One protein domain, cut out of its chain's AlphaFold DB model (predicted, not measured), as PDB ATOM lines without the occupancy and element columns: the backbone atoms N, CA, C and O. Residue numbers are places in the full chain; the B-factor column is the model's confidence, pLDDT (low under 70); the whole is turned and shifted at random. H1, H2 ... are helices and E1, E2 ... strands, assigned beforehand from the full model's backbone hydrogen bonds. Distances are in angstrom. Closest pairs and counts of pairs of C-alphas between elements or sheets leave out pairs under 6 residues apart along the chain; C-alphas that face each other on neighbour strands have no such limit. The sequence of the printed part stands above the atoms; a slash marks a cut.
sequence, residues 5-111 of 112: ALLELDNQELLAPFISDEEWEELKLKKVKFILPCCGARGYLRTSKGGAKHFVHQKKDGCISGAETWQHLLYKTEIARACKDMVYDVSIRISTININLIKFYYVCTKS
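Overview. This is residues 5 to 111 of the 112 residues of an uncharacterized protein of Okeania sp. SIO3H1 (UniProt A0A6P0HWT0). Three separate hairpins, two short ones, E1 E2 and E3 E4, which come near each other at Ala 5 and Phe 55, and one long one, E5 E6, are joined by few close contacts, with H2 running from near E4 to the long hairpin and packing on it with residues 76 to 84. H1 lies on the far side of E3, and H1 and the turn of the long hairpin mark opposite extremes of the domain. The printed part has 107 residues with two named helices and six named strands, in the order E1 E2 H1 E3 E4 H2 E5 E6; the class is mixed, helices and strands, and each of the three two-stranded sheets is antiparallel. The whole is compact, with a radius of gyration of the C-alphas of 13.8 A, and rounded, spanning 38 by 37 by 30 A.

Arrangement. E1, residues 5 to 7, and E2, residues 13 to 15, form an antiparallel hairpin at 137 degrees, with N 14 and O 5 2.8 A apart, within hydrogen-bond range. Residues 34 to 35 pair antiparallel with residues 6 to 7 of E1 and with residues 42 to 43 of E3, residues 42 to 47. E3 and E4, residues 53 to 57, form a hairpin at 146 degrees, with N 44 and O 56 2.9 A apart. The closest C-alphas of E1 and E4 are those of Ala 5 and Phe 55, 6.9 A. H1, residues 21 to 29, comes closest to E3 at Lys 28 and Leu 45, whose C-alphas are 6.9 A apart. H2, residues 70 to 85, is apart from H1; its closest C-alpha to E4 is that of Leu 73, 7.5 A from that of His 54. E5, residues 88 to 98, and E6, residues 101 to 110, form a hairpin at 155 degrees, with N 91 and O 107 3.0 A apart. The closest C-alphas of H2 and E5 are those of Ala 80 and Val 90, 6.5 A, and of H2 and E6 those of Cys 83 and Cys 108, 6.2 A. In H1 and H2 every O i to N i+4 pair is within hydrogen-bond range.

Along the chain. E1 begins at C-alpha 5, (108.775, 133.953, 126.442). E3 measures 17.0 A from first to last C-alpha, E4 13.8 A and H1 12.5 A. H2 begins at C-alpha 70, (97.829, 120.774, 129.990), and measures 22.6 A. E5 measures 28.0 A and E6 27.9 A, ending at C-alpha 110, (110.307, 125.441, 105.038).

Size, cuts and confidence. The C-alphas farthest apart are those of Glu 22 and Ile 99, 38.0 A. The printed part has no cut. The links H1 to E3 and E4 to H2 are long, 12 residues each. Mean pLDDT of the printed part is 82.3; residues 94 to 111 are under 70.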
ATOM      1  N   ALA A   5     108.458 132.810 125.596       93.19
ATOM      2  CA  ALA A   5     108.775 133.953 126.442       93.19
ATOM      3  C   ALA A   5     110.001 134.694 125.905       93.19
ATOM      4  O   ALA A   5     110.724 134.171 125.062       93.19
ATOM      5  N   LEU A   6     110.209 135.912 126.391       93.69
ATOM      6  CA  LEU A   6     111.407 136.701 126.135       93.69
ATOM      7  C   LEU A   6     112.230 136.773 127.419       93.69
ATOM      8  O   LEU A   6     111.666 136.950 128.501       93.69
ATOM      9  N   LEU A   7     113.545 136.647 127.313       92.31
ATOM     10  CA  LEU A   7     114.454 136.973 128.405       92.31
ATOM     11  C   LEU A   7     114.399 138.479 128.691       92.31
ATOM     12  O   LEU A   7     114.493 139.289 127.776       92.31
ATOM     13  N   GLU A   8     114.242 138.874 129.960       88.88
ATOM     14  CA  GLU A   8     114.129 140.301 130.325       88.88
ATOM     15  C   GLU A   8     115.435 141.083 130.065       88.88
ATOM     16  O   GLU A   8     115.391 142.295 129.891       88.88
ATOM     17  N   LEU A   9     116.589 140.404 130.039       87.94
ATOM     18  CA  LEU A   9     117.909 141.041 129.922       87.94
ATOM     19  C   LEU A   9     118.248 141.488 128.493       87.94
ATOM     20  O   LEU A   9     118.819 142.560 128.315       87.94
ATOM     21  N   ASP A  10     117.916 140.675 127.492       89.06
ATOM     22  CA  ASP A  10     118.351 140.846 126.100       89.06
ATOM     23  C   ASP A  10     117.218 140.659 125.075       89.06
ATOM     24  O   ASP A  10     117.452 140.730 123.870       89.06
ATOM     25  N   ASN A  11     115.978 140.445 125.533       87.94
ATOM     26  CA  ASN A  11     114.823 140.104 124.700       87.94
ATOM     27  C   ASN A  11     115.026 138.855 123.828       87.94
ATOM     28  O   ASN A  11     114.291 138.672 122.852       87.94
ATOM     29  N   GLN A  12     115.967 137.971 124.179       91.44
ATOM     30  CA  GLN A  12     116.138 136.710 123.470       91.44
ATOM     31  C   GLN A  12     114.868 135.864 123.603       91.44
ATOM     32  O   GLN A  12     114.310 135.682 124.691       91.44
ATOM     33  N   GLU A  13     114.409 135.337 122.471       91.75
ATOM     34  CA  GLU A  13     113.236 134.480 122.416       91.75
ATOM     35  C   GLU A  13     113.552 133.064 122.905       91.75
ATOM     36  O   GLU A  13     114.517 132.429 122.484       91.75
ATOM     37  N   LEU A  14     112.684 132.558 123.777       92.56
ATOM     38  CA  LEU A  14     112.732 131.204 124.304       92.56
ATOM     39  C   LEU A  14     111.458 130.455 123.941       92.56
ATOM     40  O   LEU A  14     110.348 130.873 124.287       92.56
ATOM     41  N   LEU A  15     111.635 129.309 123.288       93.25
ATOM     42  CA  LEU A  15     110.563 128.400 122.899       93.25
ATOM     43  C   LEU A  15     110.647 127.135 123.754       93.25
ATOM     44  O   LEU A  15     111.485 126.269 123.522       93.25
ATOM     45  N   ALA A  16     109.745 127.008 124.727       93.44
ATOM     46  CA  ALA A  16     109.733 125.907 125.690       93.44
ATOM     47  C   ALA A  16     109.795 124.489 125.067       93.44
ATOM     48  O   ALA A  16     110.453 123.637 125.664       93.44
ATOM     49  N   PRO A  17     109.182 124.204 123.894       92.94
ATOM     50  CA  PRO A  17     109.268 122.885 123.259       92.94
ATOM     51  C   PRO A  17     110.682 122.419 122.891       92.94
ATOM     52  O   PRO A  17     110.897 121.207 122.797       92.94
ATOM     53  N   PHE A  18     111.608 123.363 122.675       93.25
ATOM     54  CA  PHE A  18     112.951 123.120 122.135       93.25
ATOM     55  C   PHE A  18     114.076 123.288 123.160       93.25
ATOM     56  O   PHE A  18     115.229 123.069 122.819       93.25
ATOM     57  N   ILE A  19     113.750 123.665 124.397       93.69
ATOM     58  CA  ILE A  19     114.732 123.781 125.482       93.69
ATOM     59  C   ILE A  19     114.958 122.393 126.085       93.69
ATOM     60  O   ILE A  19     113.979 121.698 126.409       93.69
ATOM     61  N   SER A  20     116.220 121.996 126.264       93.56
ATOM     62  CA  SER A  20     116.587 120.711 126.876       93.56
ATOM     63  C   SER A  20     116.192 120.653 128.356       93.56
ATOM     64  O   SER A  20     115.802 121.659 128.960       93.56
ATOM     65  N   ASP A  21     116.145 119.461 128.954       92.94
ATOM     66  CA  ASP A  21     115.809 119.325 130.381       92.94
ATOM     67  C   ASP A  21     116.879 119.982 131.259       92.94
ATOM     68  O   ASP A  21     116.539 120.708 132.191       92.94
ATOM     69  N   GLU A  22     118.146 119.846 130.880       94.50
ATOM     70  CA  GLU A  22     119.297 120.462 131.538       94.50
ATOM     71  C   GLU A  22     119.215 121.991 131.477       94.50
ATOM     72  O   GLU A  22     119.243 122.652 132.515       94.50
ATOM     73  N   GLU A  23     119.020 122.561 130.282       94.06
ATOM     74  CA  GLU A  23     118.860 124.010 130.100       94.06
ATOM     75  C   GLU A  23     117.665 124.548 130.899       94.06
ATOM     76  O   GLU A  23     117.723 125.623 131.499       94.06
ATOM     77  N   TRP A  24     116.564 123.795 130.944       94.19
ATOM     78  CA  TRP A  24     115.369 124.185 131.686       94.19
ATOM     79  C   TRP A  24     115.610 124.229 133.198       94.19
ATOM     80  O   TRP A  24     115.148 125.159 133.866       94.19
ATOM     81  N   GLU A  25     116.339 123.256 133.747       93.19
ATOM     82  CA  GLU A  25     116.730 123.258 135.158       93.19
ATOM     83  C   GLU A  25     117.750 124.361 135.466       93.19
ATOM     84  O   GLU A  25     117.607 125.065 136.468       93.19
ATOM     85  N   GLU A  26     118.715 124.616 134.580       94.00
ATOM     86  CA  GLU A  26     119.630 125.751 134.730       94.00
ATOM     87  C   GLU A  26     118.893 127.092 134.800       94.00
ATOM     88  O   GLU A  26     119.196 127.934 135.653       94.00
ATOM     89  N   LEU A  27     117.902 127.296 133.928       91.94
ATOM     90  CA  LEU A  27     117.081 128.505 133.916       91.94
ATOM     91  C   LEU A  27     116.304 128.680 135.232       91.94
ATOM     92  O   LEU A  27     116.162 129.809 135.718       91.94
ATOM     93  N   LYS A  28     115.839 127.580 135.846       89.38
ATOM     94  CA  LYS A  28     115.201 127.612 137.173       89.38
ATOM     95  C   LYS A  28     116.191 128.003 138.267       89.38
ATOM     96  O   LYS A  28     115.861 128.855 139.095       89.38
ATOM     97  N   LEU A  29     117.391 127.421 138.265       91.31
ATOM     98  CA  LEU A  29     118.430 127.699 139.264       91.31
ATOM     99  C   LEU A  29     118.897 129.154 139.213       91.31
ATOM    100  O   LEU A  29     119.012 129.811 140.248       91.31
ATOM    101  N   LYS A  30     119.089 129.685 138.001       88.94
ATOM    102  CA  LYS A  30     119.503 131.074 137.755       88.94
ATOM    103  C   LYS A  30     118.409 132.102 138.093       88.94
ATOM    104  O   LYS A  30     118.688 133.298 138.076       88.94
ATOM    105  N   LYS A  31     117.178 131.666 138.414       85.12
ATOM    106  CA  LYS A  31     116.008 132.528 138.694       85.12
ATOM    107  C   LYS A  31     115.827 133.621 137.637       85.12
ATOM    108  O   LYS A  31     115.554 134.781 137.955       85.12
ATOM    109  N   VAL A  32     116.012 133.233 136.378       87.31
ATOM    110  CA  VAL A  32     115.940 134.152 135.246       87.31
ATOM    111  C   VAL A  32     114.545 134.766 135.170       87.31
ATOM    112  O   VAL A  32     113.539 134.119 135.475       87.31
ATOM    113  N   LYS A  33     114.485 136.045 134.800       89.81
ATOM    114  CA  LYS A  33     113.231 136.776 134.637       89.81
ATOM    115  C   LYS A  33     112.801 136.730 133.178       89.81
ATOM    116  O   LYS A  33     113.599 136.986 132.278       89.81
ATOM    117  N   PHE A  34     111.526 136.426 132.969       93.06
ATOM    118  CA  PHE A  34     110.940 136.284 131.644       93.06
ATOM    119  C   PHE A  34     109.798 137.271 131.459       93.06
ATOM    120  O   PHE A  34     109.002 137.478 132.378       93.06
ATOM    121  N   ILE A  35     109.676 137.816 130.255       93.12
ATOM    122  CA  ILE A  35     108.551 138.632 129.811       93.12
ATOM    123  C   ILE A  35     107.664 137.790 128.899       93.12
ATOM    124  O   ILE A  35     108.127 137.134 127.965       93.12
ATOM    125  N   LEU A  36     106.362 137.792 129.182       90.94
ATOM    126  CA  LEU A  36     105.381 137.054 128.403       90.94
ATOM    127  C   LEU A  36     104.833 137.929 127.273       90.94
ATOM    128  O   LEU A  36     104.160 138.927 127.540       90.94
ATOM    129  N   PRO A  37     105.020 137.544 126.003       87.38
ATOM    130  CA  PRO A  37     104.635 138.381 124.871       87.38
ATOM    131  C   PRO A  37     103.119 138.523 124.669       87.38
ATOM    132  O   PRO A  37     102.695 139.308 123.832       87.38
ATOM    133  N   CYS A  38     102.285 137.779 125.405       85.25
ATOM    134  CA  CYS A  38     100.827 137.935 125.357       85.25
ATOM    135  C   CYS A  38     100.319 139.202 126.054       85.25
ATOM    136  O   CYS A  38      99.219 139.644 125.739       85.25
ATOM    137  N   CYS A  39     101.063 139.751 127.018       86.50
ATOM    138  CA  CYS A  39     100.627 140.926 127.780       86.50
ATOM    139  C   CYS A  39     101.769 141.776 128.363       86.50
ATOM    140  O   CYS A  39     101.500 142.721 129.095       86.50
ATOM    141  N   GLY A  40     103.036 141.431 128.113       88.12
ATOM    142  CA  GLY A  40     104.196 142.122 128.687       88.12
ATOM    143  C   GLY A  40     104.443 141.831 130.173       88.12
ATOM    144  O   GLY A  40     105.405 142.336 130.744       88.12
ATOM    145  N   ALA A  41     103.614 141.009 130.820       90.56
ATOM    146  CA  ALA A  41     103.789 140.674 132.228       90.56
ATOM    147  C   ALA A  41     104.975 139.726 132.453       90.56
ATOM    148  O   ALA A  41     105.336 138.926 131.586       90.56
ATOM    149  N   ARG A  42     105.525 139.754 133.673       92.19
ATOM    150  CA  ARG A  42     106.535 138.782 134.101       92.19
ATOM    151  C   ARG A  42     105.956 137.375 134.200       92.19
ATOM    152  O   ARG A  42     104.836 137.173 134.683       92.19
ATOM    153  N   GLY A  43     106.755 136.403 133.783       91.69
ATOM    154  CA  GLY A  43     106.437 134.988 133.871       91.69
ATOM    155  C   GLY A  43     107.508 134.166 134.575       91.69
ATOM    156  O   GLY A  43     108.618 134.634 134.822       91.69
ATOM    157  N   TYR A  44     107.156 132.927 134.895       91.75
ATOM    158  CA  TYR A  44     108.055 131.934 135.471       91.75
ATOM    159  C   TYR A  44     107.881 130.570 134.796       91.75
ATOM    160  O   TYR A  44     106.864 130.295 134.151       91.75
ATOM    161  N   LEU A  45     108.901 129.729 134.943       93.88
ATOM    162  CA  LEU A  45     108.989 128.396 134.351       93.88
ATOM    163  C   LEU A  45     108.078 127.417 135.098       93.88
ATOM    164  O   LEU A  45     108.078 127.369 136.329       93.88
ATOM    165  N   ARG A  46     107.343 126.582 134.363       93.38
ATOM    166  CA  ARG A  46     106.578 125.471 134.936       93.38
ATOM    167  C   ARG A  46     106.582 124.264 134.005       93.38
ATOM    168  O   ARG A  46     106.559 124.396 132.786       93.38
ATOM    169  N   THR A  47     106.537 123.077 134.594       93.25
ATOM    170  CA  THR A  47     106.277 121.827 133.873       93.25
ATOM    171  C   THR A  47     104.847 121.381 134.172       93.25
ATOM    172  O   THR A  47     104.398 121.429 135.320       93.25
ATOM    173  N   SER A  48     104.077 121.041 133.136       89.44
ATOM    174  CA  SER A  48     102.696 120.572 133.287       89.44
ATOM    175  C   SER A  48     102.658 119.132 133.820       89.44
ATOM    176  O   SER A  48     103.668 118.433 133.808       89.44
ATOM    177  N   LYS A  49     101.480 118.654 134.248       86.81
ATOM    178  CA  LYS A  49     101.304 117.254 134.683       86.81
ATOM    179  C   LYS A  49     101.684 116.244 133.585       86.81
ATOM    180  O   LYS A  49     102.120 115.149 133.907       86.81
ATOM    181  N   GLY A  50     101.530 116.620 132.314       82.75
ATOM    182  CA  GLY A  50     101.917 115.805 131.159       82.75
ATOM    183  C   GLY A  50     103.365 116.008 130.703       82.75
ATOM    184  O   GLY A  50     103.676 115.683 129.568       82.75
ATOM    185  N   GLY A  51     104.230 116.624 131.518       88.19
ATOM    186  CA  GLY A  51     105.648 116.828 131.191       88.19
ATOM    187  C   GLY A  51     105.949 118.016 130.268       88.19
ATOM    188  O   GLY A  51     107.109 118.356 130.067       88.19
ATOM    189  N   ALA A  52     104.933 118.708 129.740       91.06
ATOM    190  CA  ALA A  52     105.153 119.849 128.850       91.06
ATOM    191  C   ALA A  52     105.670 121.085 129.613       91.06
ATOM    192  O   ALA A  52     104.982 121.635 130.489       91.06
ATOM    193  N   LYS A  53     106.872 121.543 129.250       94.94
ATOM    194  CA  LYS A  53     107.465 122.811 129.696       94.94
ATOM    195  C   LYS A  53     106.664 123.985 129.147       94.94
ATOM    196  O   LYS A  53     106.275 123.981 127.983       94.94
ATOM    197  N   HIS A  54     106.400 124.983 129.976       93.44
ATOM    198  CA  HIS A  54     105.686 126.194 129.583       93.44
ATOM    199  C   HIS A  54     105.993 127.347 130.538       93.44
ATOM    200  O   HIS A  54     106.574 127.164 131.610       93.44
ATOM    201  N   PHE A  55     105.548 128.541 130.160       92.94
ATOM    202  CA  PHE A  55     105.656 129.734 130.983       92.94
ATOM    203  C   PHE A  55     104.294 130.112 131.573       92.94
ATOM    204  O   PHE A  55     103.239 129.950 130.948       92.94
ATOM    205  N   VAL A  56     104.309 130.621 132.803       90.75
ATOM    206  CA  VAL A  56     103.110 131.013 133.554       90.75
ATOM    207  C   VAL A  56     103.235 132.460 133.995       90.75
ATOM    208  O   VAL A  56     104.312 132.901 134.375       90.75
ATOM    209  N   HIS A  57     102.128 133.200 133.951       91.31
ATOM    210  CA  HIS A  57     102.063 134.567 134.459       91.31
ATOM    211  C   HIS A  57     102.331 134.582 135.965       91.31
ATOM    212  O   HIS A  57     101.667 133.859 136.705       91.31
ATOM    213  N   GLN A  58     103.232 135.449 136.426       88.38
ATOM    214  CA  GLN A  58     103.386 135.701 137.859       88.38
ATOM    215  C   GLN A  58     102.143 136.403 138.426       88.38
ATOM    216  O   GLN A  58     101.647 136.047 139.492       88.38
ATOM    217  N   LYS A  59     101.616 137.379 137.682       84.69
ATOM    218  CA  LYS A  59     100.311 138.006 137.903       84.69
ATOM    219  C   LYS A  59      99.588 138.097 136.569       84.69
ATOM    220  O   LYS A  59     100.174 138.521 135.573       84.69
ATOM    221  N   LYS A  60      98.325 137.677 136.539       75.25
ATOM    222  CA  LYS A  60      97.479 137.783 135.350       75.25
ATOM    223  C   LYS A  60      96.790 139.147 135.369       75.25
ATOM    224  O   LYS A  60      95.633 139.238 135.752       75.25
ATOM    225  N   ASP A  61      97.529 140.189 135.011       72.62
ATOM    226  CA  ASP A  61      96.997 141.550 134.925       72.62
ATOM    227  C   ASP A  61      96.717 141.904 133.458       72.62
ATOM    228  O   ASP A  61      97.606 141.782 132.615       72.62
ATOM    229  N   GLY A  62      95.460 142.204 133.126       76.19
ATOM    230  CA  GLY A  62      95.025 142.584 131.770       76.19
ATOM    231  C   GLY A  62      95.205 141.538 130.656       76.19
ATOM    232  O   GLY A  62      94.926 141.822 129.494       76.19
ATOM    233  N   CYS A  63      95.671 140.322 130.960       82.75
ATOM    234  CA  CYS A  63      95.971 139.334 129.926       82.75
ATOM    235  C   CYS A  63      94.704 138.673 129.367       82.75
ATOM    236  O   CYS A  63      94.096 137.809 130.008       82.75
ATOM    237  N   ILE A  64      94.383 139.012 128.118       77.44
ATOM    238  CA  ILE A  64      93.258 138.462 127.348       77.44
ATOM    239  C   ILE A  64      93.549 137.076 126.738       77.44
ATOM    240  O   ILE A  64      92.744 136.543 125.974       77.44
ATOM    241  N   SER A  65      94.700 136.461 127.047       74.06
ATOM    242  CA  SER A  65      94.983 135.105 126.572       74.06
ATOM    243  C   SER A  65      94.025 134.096 127.202       74.06
ATOM    244  O   SER A  65      93.903 134.037 128.436       74.06
ATOM    245  N   GLY A  66      93.378 133.297 126.350       74.31
ATOM    246  CA  GLY A  66      92.460 132.241 126.762       74.31
ATOM    247  C   GLY A  66      93.122 131.230 127.702       74.31
ATOM    248  O   GLY A  66      94.343 131.039 127.697       74.31
ATOM    249  N   ALA A  67      92.310 130.591 128.543       77.69
ATOM    250  CA  ALA A  67      92.786 129.494 129.372       77.69
ATOM    251  C   ALA A  67      93.156 128.298 128.486       77.69
ATOM    252  O   ALA A  67      92.422 127.935 127.572       77.69
ATOM    253  N   GLU A  68      94.297 127.680 128.775       83.75
ATOM    254  CA  GLU A  68      94.770 126.484 128.083       83.75
ATOM    255  C   GLU A  68      94.957 125.378 129.111       83.75
ATOM    256  O   GLU A  68      95.484 125.615 130.200       83.75
ATOM    257  N   THR A  69      94.512 124.175 128.767       87.62
ATOM    258  CA  THR A  69      94.731 122.984 129.595       87.62
ATOM    259  C   THR A  69      96.120 122.396 129.346       87.62
ATOM    260  O   THR A  69      96.798 122.741 128.377       87.62
ATOM    261  N   TRP A  70      96.551 121.459 130.193       86.94
ATOM    262  CA  TRP A  70      97.829 120.774 129.990       86.94
ATOM    263  C   TRP A  70      97.858 119.955 128.689       86.94
ATOM    264  O   TRP A  70      98.916 119.864 128.074       86.94
ATOM    265  N   GLN A  71      96.716 119.424 128.229       89.12
ATOM    266  CA  GLN A  71      96.620 118.732 126.938       89.12
ATOM    267  C   GLN A  71      96.899 119.686 125.775       89.12
ATOM    268  O   GLN A  71      97.623 119.326 124.854       89.12
ATOM    269  N   HIS A  72      96.392 120.926 125.840       87.81
ATOM    270  CA  HIS A  72      96.708 121.934 124.828       87.81
ATOM    271  C   HIS A  72      98.214 122.165 124.741       87.81
ATOM    272  O   HIS A  72      98.739 122.235 123.641       87.81
ATOM    273  N   LEU A  73      98.911 122.252 125.879       88.44
ATOM    274  CA  LEU A  73     100.364 122.430 125.910       88.44
ATOM    275  C   LEU A  73     101.110 121.233 125.318       88.44
ATOM    276  O   LEU A  73     102.082 121.432 124.591       88.44
ATOM    277  N   LEU A  74     100.653 120.017 125.621       89.19
ATOM    278  CA  LEU A  74     101.263 118.786 125.129       89.19
ATOM    279  C   LEU A  74     101.171 118.696 123.602       89.19
ATOM    280  O   LEU A  74     102.207 118.689 122.946       89.19
ATOM    281  N   TYR A  75      99.963 118.765 123.032       89.38
ATOM    282  CA  TYR A  75      99.773 118.698 121.576       89.38
ATOM    283  C   TYR A  75     100.545 119.786 120.837       89.38
ATOM    284  O   TYR A  75     101.145 119.566 119.792       89.38
ATOM    285  N   LYS A  76     100.562 120.985 121.406       88.69
ATOM    286  CA  LYS A  76     101.316 122.117 120.880       88.69
ATOM    287  C   LYS A  76     102.825 121.885 120.867       88.69
ATOM    288  O   LYS A  76     103.494 122.258 119.909       88.69
ATOM    289  N   THR A  77     103.340 121.269 121.924       90.19
ATOM    290  CA  THR A  77     104.746 120.874 122.028       90.19
ATOM    291  C   THR A  77     105.082 119.801 120.996       90.19
ATOM    292  O   THR A  77     106.093 119.918 120.313       90.19
ATOM    293  N   GLU A  78     104.220 118.798 120.840       90.62
ATOM    294  CA  GLU A  78     104.393 117.719 119.861       90.62
ATOM    295  C   GLU A  78     104.376 118.239 118.421       90.62
ATOM    296  O   GLU A  78     105.283 117.923 117.658       90.62
ATOM    297  N   ILE A  79     103.422 119.108 118.069       88.81
ATOM    298  CA  ILE A  79     103.361 119.740 116.740       88.81
ATOM    299  C   ILE A  79     104.641 120.535 116.456       88.81
ATOM    300  O   ILE A  79     105.214 120.423 115.373       88.81
ATOM    301  N   ALA A  80     105.114 121.324 117.428       88.88
ATOM    302  CA  ALA A  80     106.336 122.109 117.274       88.88
ATOM    303  C   ALA A  80     107.565 121.220 117.035       88.88
ATOM    304  O   ALA A  80     108.373 121.513 116.153       88.88
ATOM    305  N   ARG A  81     107.693 120.126 117.794       90.06
ATOM    306  CA  ARG A  81     108.780 119.148 117.645       90.06
ATOM    307  C   ARG A  81     108.724 118.444 116.296       90.06
ATOM    308  O   ARG A  81     109.713 118.476 115.580       90.06
ATOM    309  N   ALA A  82     107.552 117.955 115.894       89.75
ATOM    310  CA  ALA A  82     107.364 117.316 114.595       89.75
ATOM    311  C   ALA A  82     107.752 118.242 113.428       89.75
ATOM    312  O   ALA A  82     108.445 117.817 112.508       89.75
ATOM    313  N   CYS A  83     107.375 119.527 113.477       88.19
ATOM    314  CA  CYS A  83     107.828 120.494 112.473       88.19
ATOM    315  C   CYS A  83     109.359 120.635 112.455       88.19
ATOM    316  O   CYS A  83     109.957 120.673 111.379       88.19
ATOM    317  N   LYS A  84     110.000 120.705 113.629       86.56
ATOM    318  CA  LYS A  84     111.457 120.841 113.730       86.56
ATOM    319  C   LYS A  84     112.188 119.608 113.191       86.56
ATOM    320  O   LYS A  84     113.166 119.773 112.466       86.56
ATOM    321  N   ASP A  85     111.677 118.410 113.470       89.25
ATOM    322  CA  ASP A  85     112.216 117.135 112.971       89.25
ATOM    323  C   ASP A  85     112.129 117.035 111.441       89.25
ATOM    324  O   ASP A  85     112.991 116.450 110.789       89.25
ATOM    325  N   MET A  86     111.114 117.669 110.848       85.88
ATOM    326  CA  MET A  86     110.956 117.793 109.398       85.88
ATOM    327  C   MET A  86     111.742 118.971 108.788       85.88
ATOM    328  O   MET A  86     111.513 119.318 107.628       85.88
ATOM    329  N   VAL A  87     112.661 119.585 109.543       86.38
ATOM    330  CA  VAL A  87     113.516 120.702 109.099       86.38
ATOM    331  C   VAL A  87     112.710 121.955 108.711       86.38
ATOM    332  O   VAL A  87     113.069 122.698 107.801       86.38
ATOM    333  N   TYR A  88     111.594 122.208 109.400       80.88
ATOM    334  CA  TYR A  88     110.901 123.494 109.320       80.88
ATOM    335  C   TYR A  88     111.409 124.446 110.403       80.88
ATOM    336  O   TYR A  88     111.658 124.059 111.551       80.88
ATOM    337  N   ASP A  89     111.468 125.728 110.060       82.19
ATOM    338  CA  ASP A  89     111.573 126.804 111.033       82.19
ATOM    339  C   ASP A  89     110.237 126.969 111.747       82.19
ATOM    340  O   ASP A  89     109.195 127.150 111.114       82.19
ATOM    341  N   VAL A  90     110.270 126.909 113.076       84.56
ATOM    342  CA  VAL A  90     109.076 126.986 113.918       84.56
ATOM    343  C   VAL A  90     109.078 128.304 114.669       84.56
ATOM    344  O   VAL A  90     109.955 128.556 115.490       84.56
ATOM    345  N   SER A  91     108.047 129.117 114.444       82.38
ATOM    346  CA  SER A  91     107.761 130.277 115.290       82.38
ATOM    347  C   SER A  91     106.399 130.137 115.963       82.38
ATOM    348  O   SER A  91     105.417 129.702 115.353       82.38
ATOM    349  N   ILE A  92     106.339 130.499 117.245       82.25
ATOM    350  CA  ILE A  92     105.103 130.503 118.032       82.25
ATOM    351  C   ILE A  92     104.609 131.938 118.074       82.25
ATOM    352  O   ILE A  92     105.226 132.798 118.696       82.25
ATOM    353  N   ARG A  93     103.486 132.225 117.420       76.06
ATOM    354  CA  ARG A  93     102.937 133.581 117.381       76.06
ATOM    355  C   ARG A  93     101.637 133.680 118.159       76.06
ATOM    356  O   ARG A  93     100.936 132.697 118.387       76.06
ATOM    357  N   ILE A  94     101.357 134.900 118.591       69.25
ATOM    358  CA  ILE A  94     100.196 135.282 119.385       69.25
ATOM    359  C   ILE A  94      99.370 136.201 118.494       69.25
ATOM    360  O   ILE A  94      99.834 137.286 118.163       69.25
ATOM    361  N   SER A  95      98.181 135.769 118.073       57.41
ATOM    362  CA  SER A  95      97.288 136.601 117.257       57.41
ATOM    363  C   SER A  95      96.048 136.921 118.054       57.41
ATOM    364  O   SER A  95      95.320 136.017 118.471       57.41
ATOM    365  N   THR A  96      95.770 138.208 118.181       51.19
ATOM    366  CA  THR A  96      94.458 138.753 118.516       51.19
ATOM    367  C   THR A  96      93.597 138.744 117.254       51.19
ATOM    368  O   THR A  96      93.551 139.727 116.524       51.19
ATOM    369  N   ILE A  97      92.948 137.614 116.952       46.88
ATOM    370  CA  ILE A  97      91.988 137.534 115.826       46.88
ATOM    371  C   ILE A  97      90.635 138.142 116.240       46.88
ATOM    372  O   ILE A  97      89.826 138.522 115.403       46.88
ATOM    373  N   ASN A  98      90.394 138.275 117.544       41.34
ATOM    374  CA  ASN A  98      89.244 138.962 118.107       41.34
ATOM    375  C   ASN A  98      89.657 139.566 119.454       41.34
ATOM    376  O   ASN A  98      90.469 138.965 120.158       41.34
ATOM    377  N   ILE A  99      89.092 140.713 119.833       44.31
ATOM    378  CA  ILE A  99      89.454 141.477 121.049       44.31
ATOM    379  C   ILE A  99      89.320 140.609 122.328       44.31
ATOM    380  O   ILE A  99      89.953 140.872 123.343       44.31
ATOM    381  N   ASN A 100      88.567 139.505 122.235       33.97
ATOM    382  CA  ASN A 100      88.300 138.546 123.307       33.97
ATOM    383  C   ASN A 100      89.001 137.175 123.160       33.97
ATOM    384  O   ASN A 100      88.775 136.298 123.991       33.97
ATOM    385  N   LEU A 101      89.817 136.941 122.121       34.94
ATOM    386  CA  LEU A 101      90.501 135.658 121.898       34.94
ATOM    387  C   LEU A 101      91.884 135.841 121.263       34.94
ATOM    388  O   LEU A 101      92.028 136.048 120.054       34.94
ATOM    389  N   ILE A 102      92.917 135.646 122.081       44.41
ATOM    390  CA  ILE A 102      94.262 135.345 121.594       44.41
ATOM    391  C   ILE A 102      94.338 133.857 121.237       44.41
ATOM    392  O   ILE A 102      94.157 132.998 122.104       44.41
ATOM    393  N   LYS A 103      94.672 133.553 119.981       52.16
ATOM    394  CA  LYS A 103      95.066 132.207 119.541       52.16
ATOM    395  C   LYS A 103      96.583 132.150 119.386       52.16
ATOM    396  O   LYS A 103      97.184 133.059 118.818       52.16
ATOM    397  N   PHE A 104      97.192 131.073 119.883       51.47
ATOM    398  CA  PHE A 104      98.573 130.739 119.542       51.47
ATOM    399  C   PHE A 104      98.566 129.890 118.277       51.47
ATOM    400  O   PHE A 104      97.874 128.870 118.244       51.47
ATOM    401  N   TYR A 105      99.333 130.295 117.274       57.09
ATOM    402  CA  TYR A 105      99.505 129.558 116.028       57.09
ATOM    403  C   TYR A 105     100.984 129.245 115.819       57.09
ATOM    404  O   TYR A 105     101.863 130.027 116.190       57.09
ATOM    405  N   TYR A 106     101.224 128.065 115.255       60.03
ATOM    406  CA  TYR A 106     102.534 127.618 114.809       60.03
ATOM    407  C   TYR A 106     102.680 128.040 113.365       60.03
ATOM    408  O   TYR A 106     101.824 127.725 112.538       60.03
ATOM    409  N   VAL A 107     103.750 128.759 113.067       62.78
ATOM    410  CA  VAL A 107     104.170 128.971 111.690       62.78
ATOM    411  C   VAL A 107     105.362 128.054 111.479       62.78
ATOM    412  O   VAL A 107     106.414 128.293 112.070       62.78
ATOM    413  N   CYS A 108     105.151 126.990 110.703       62.88
ATOM    414  CA  CYS A 108     106.204 126.097 110.234       62.88
ATOM    415  C   CYS A 108     106.545 126.508 108.797       62.88
ATOM    416  O   CYS A 108     105.767 126.261 107.877       62.88
ATOM    417  N   THR A 109     107.665 127.202 108.611       66.62
ATOM    418  CA  THR A 109     108.153 127.629 107.289       66.62
ATOM    419  C   THR A 109     109.281 126.721 106.847       66.62
ATOM    420  O   THR A 109     110.152 126.386 107.641       66.62
ATOM    421  N   LYS A 110     109.250 126.286 105.588       47.53
ATOM    422  CA  LYS A 110     110.307 125.441 105.038       47.53
ATOM    423  C   LYS A 110     111.574 126.285 104.902       47.53
ATOM    424  O   LYS A 110     111.527 127.316 104.229       47.53
ATOM    425  N   SER A 111     112.658 125.873 105.547       55.22
ATOM    426  CA  SER A 111     113.971 126.478 105.336       55.22
ATOM    427  C   SER A 111     114.434 126.071 103.930       55.22
ATOM    428  O   SER A 111     114.499 124.875 103.635       55.22
TER     429      SER A 111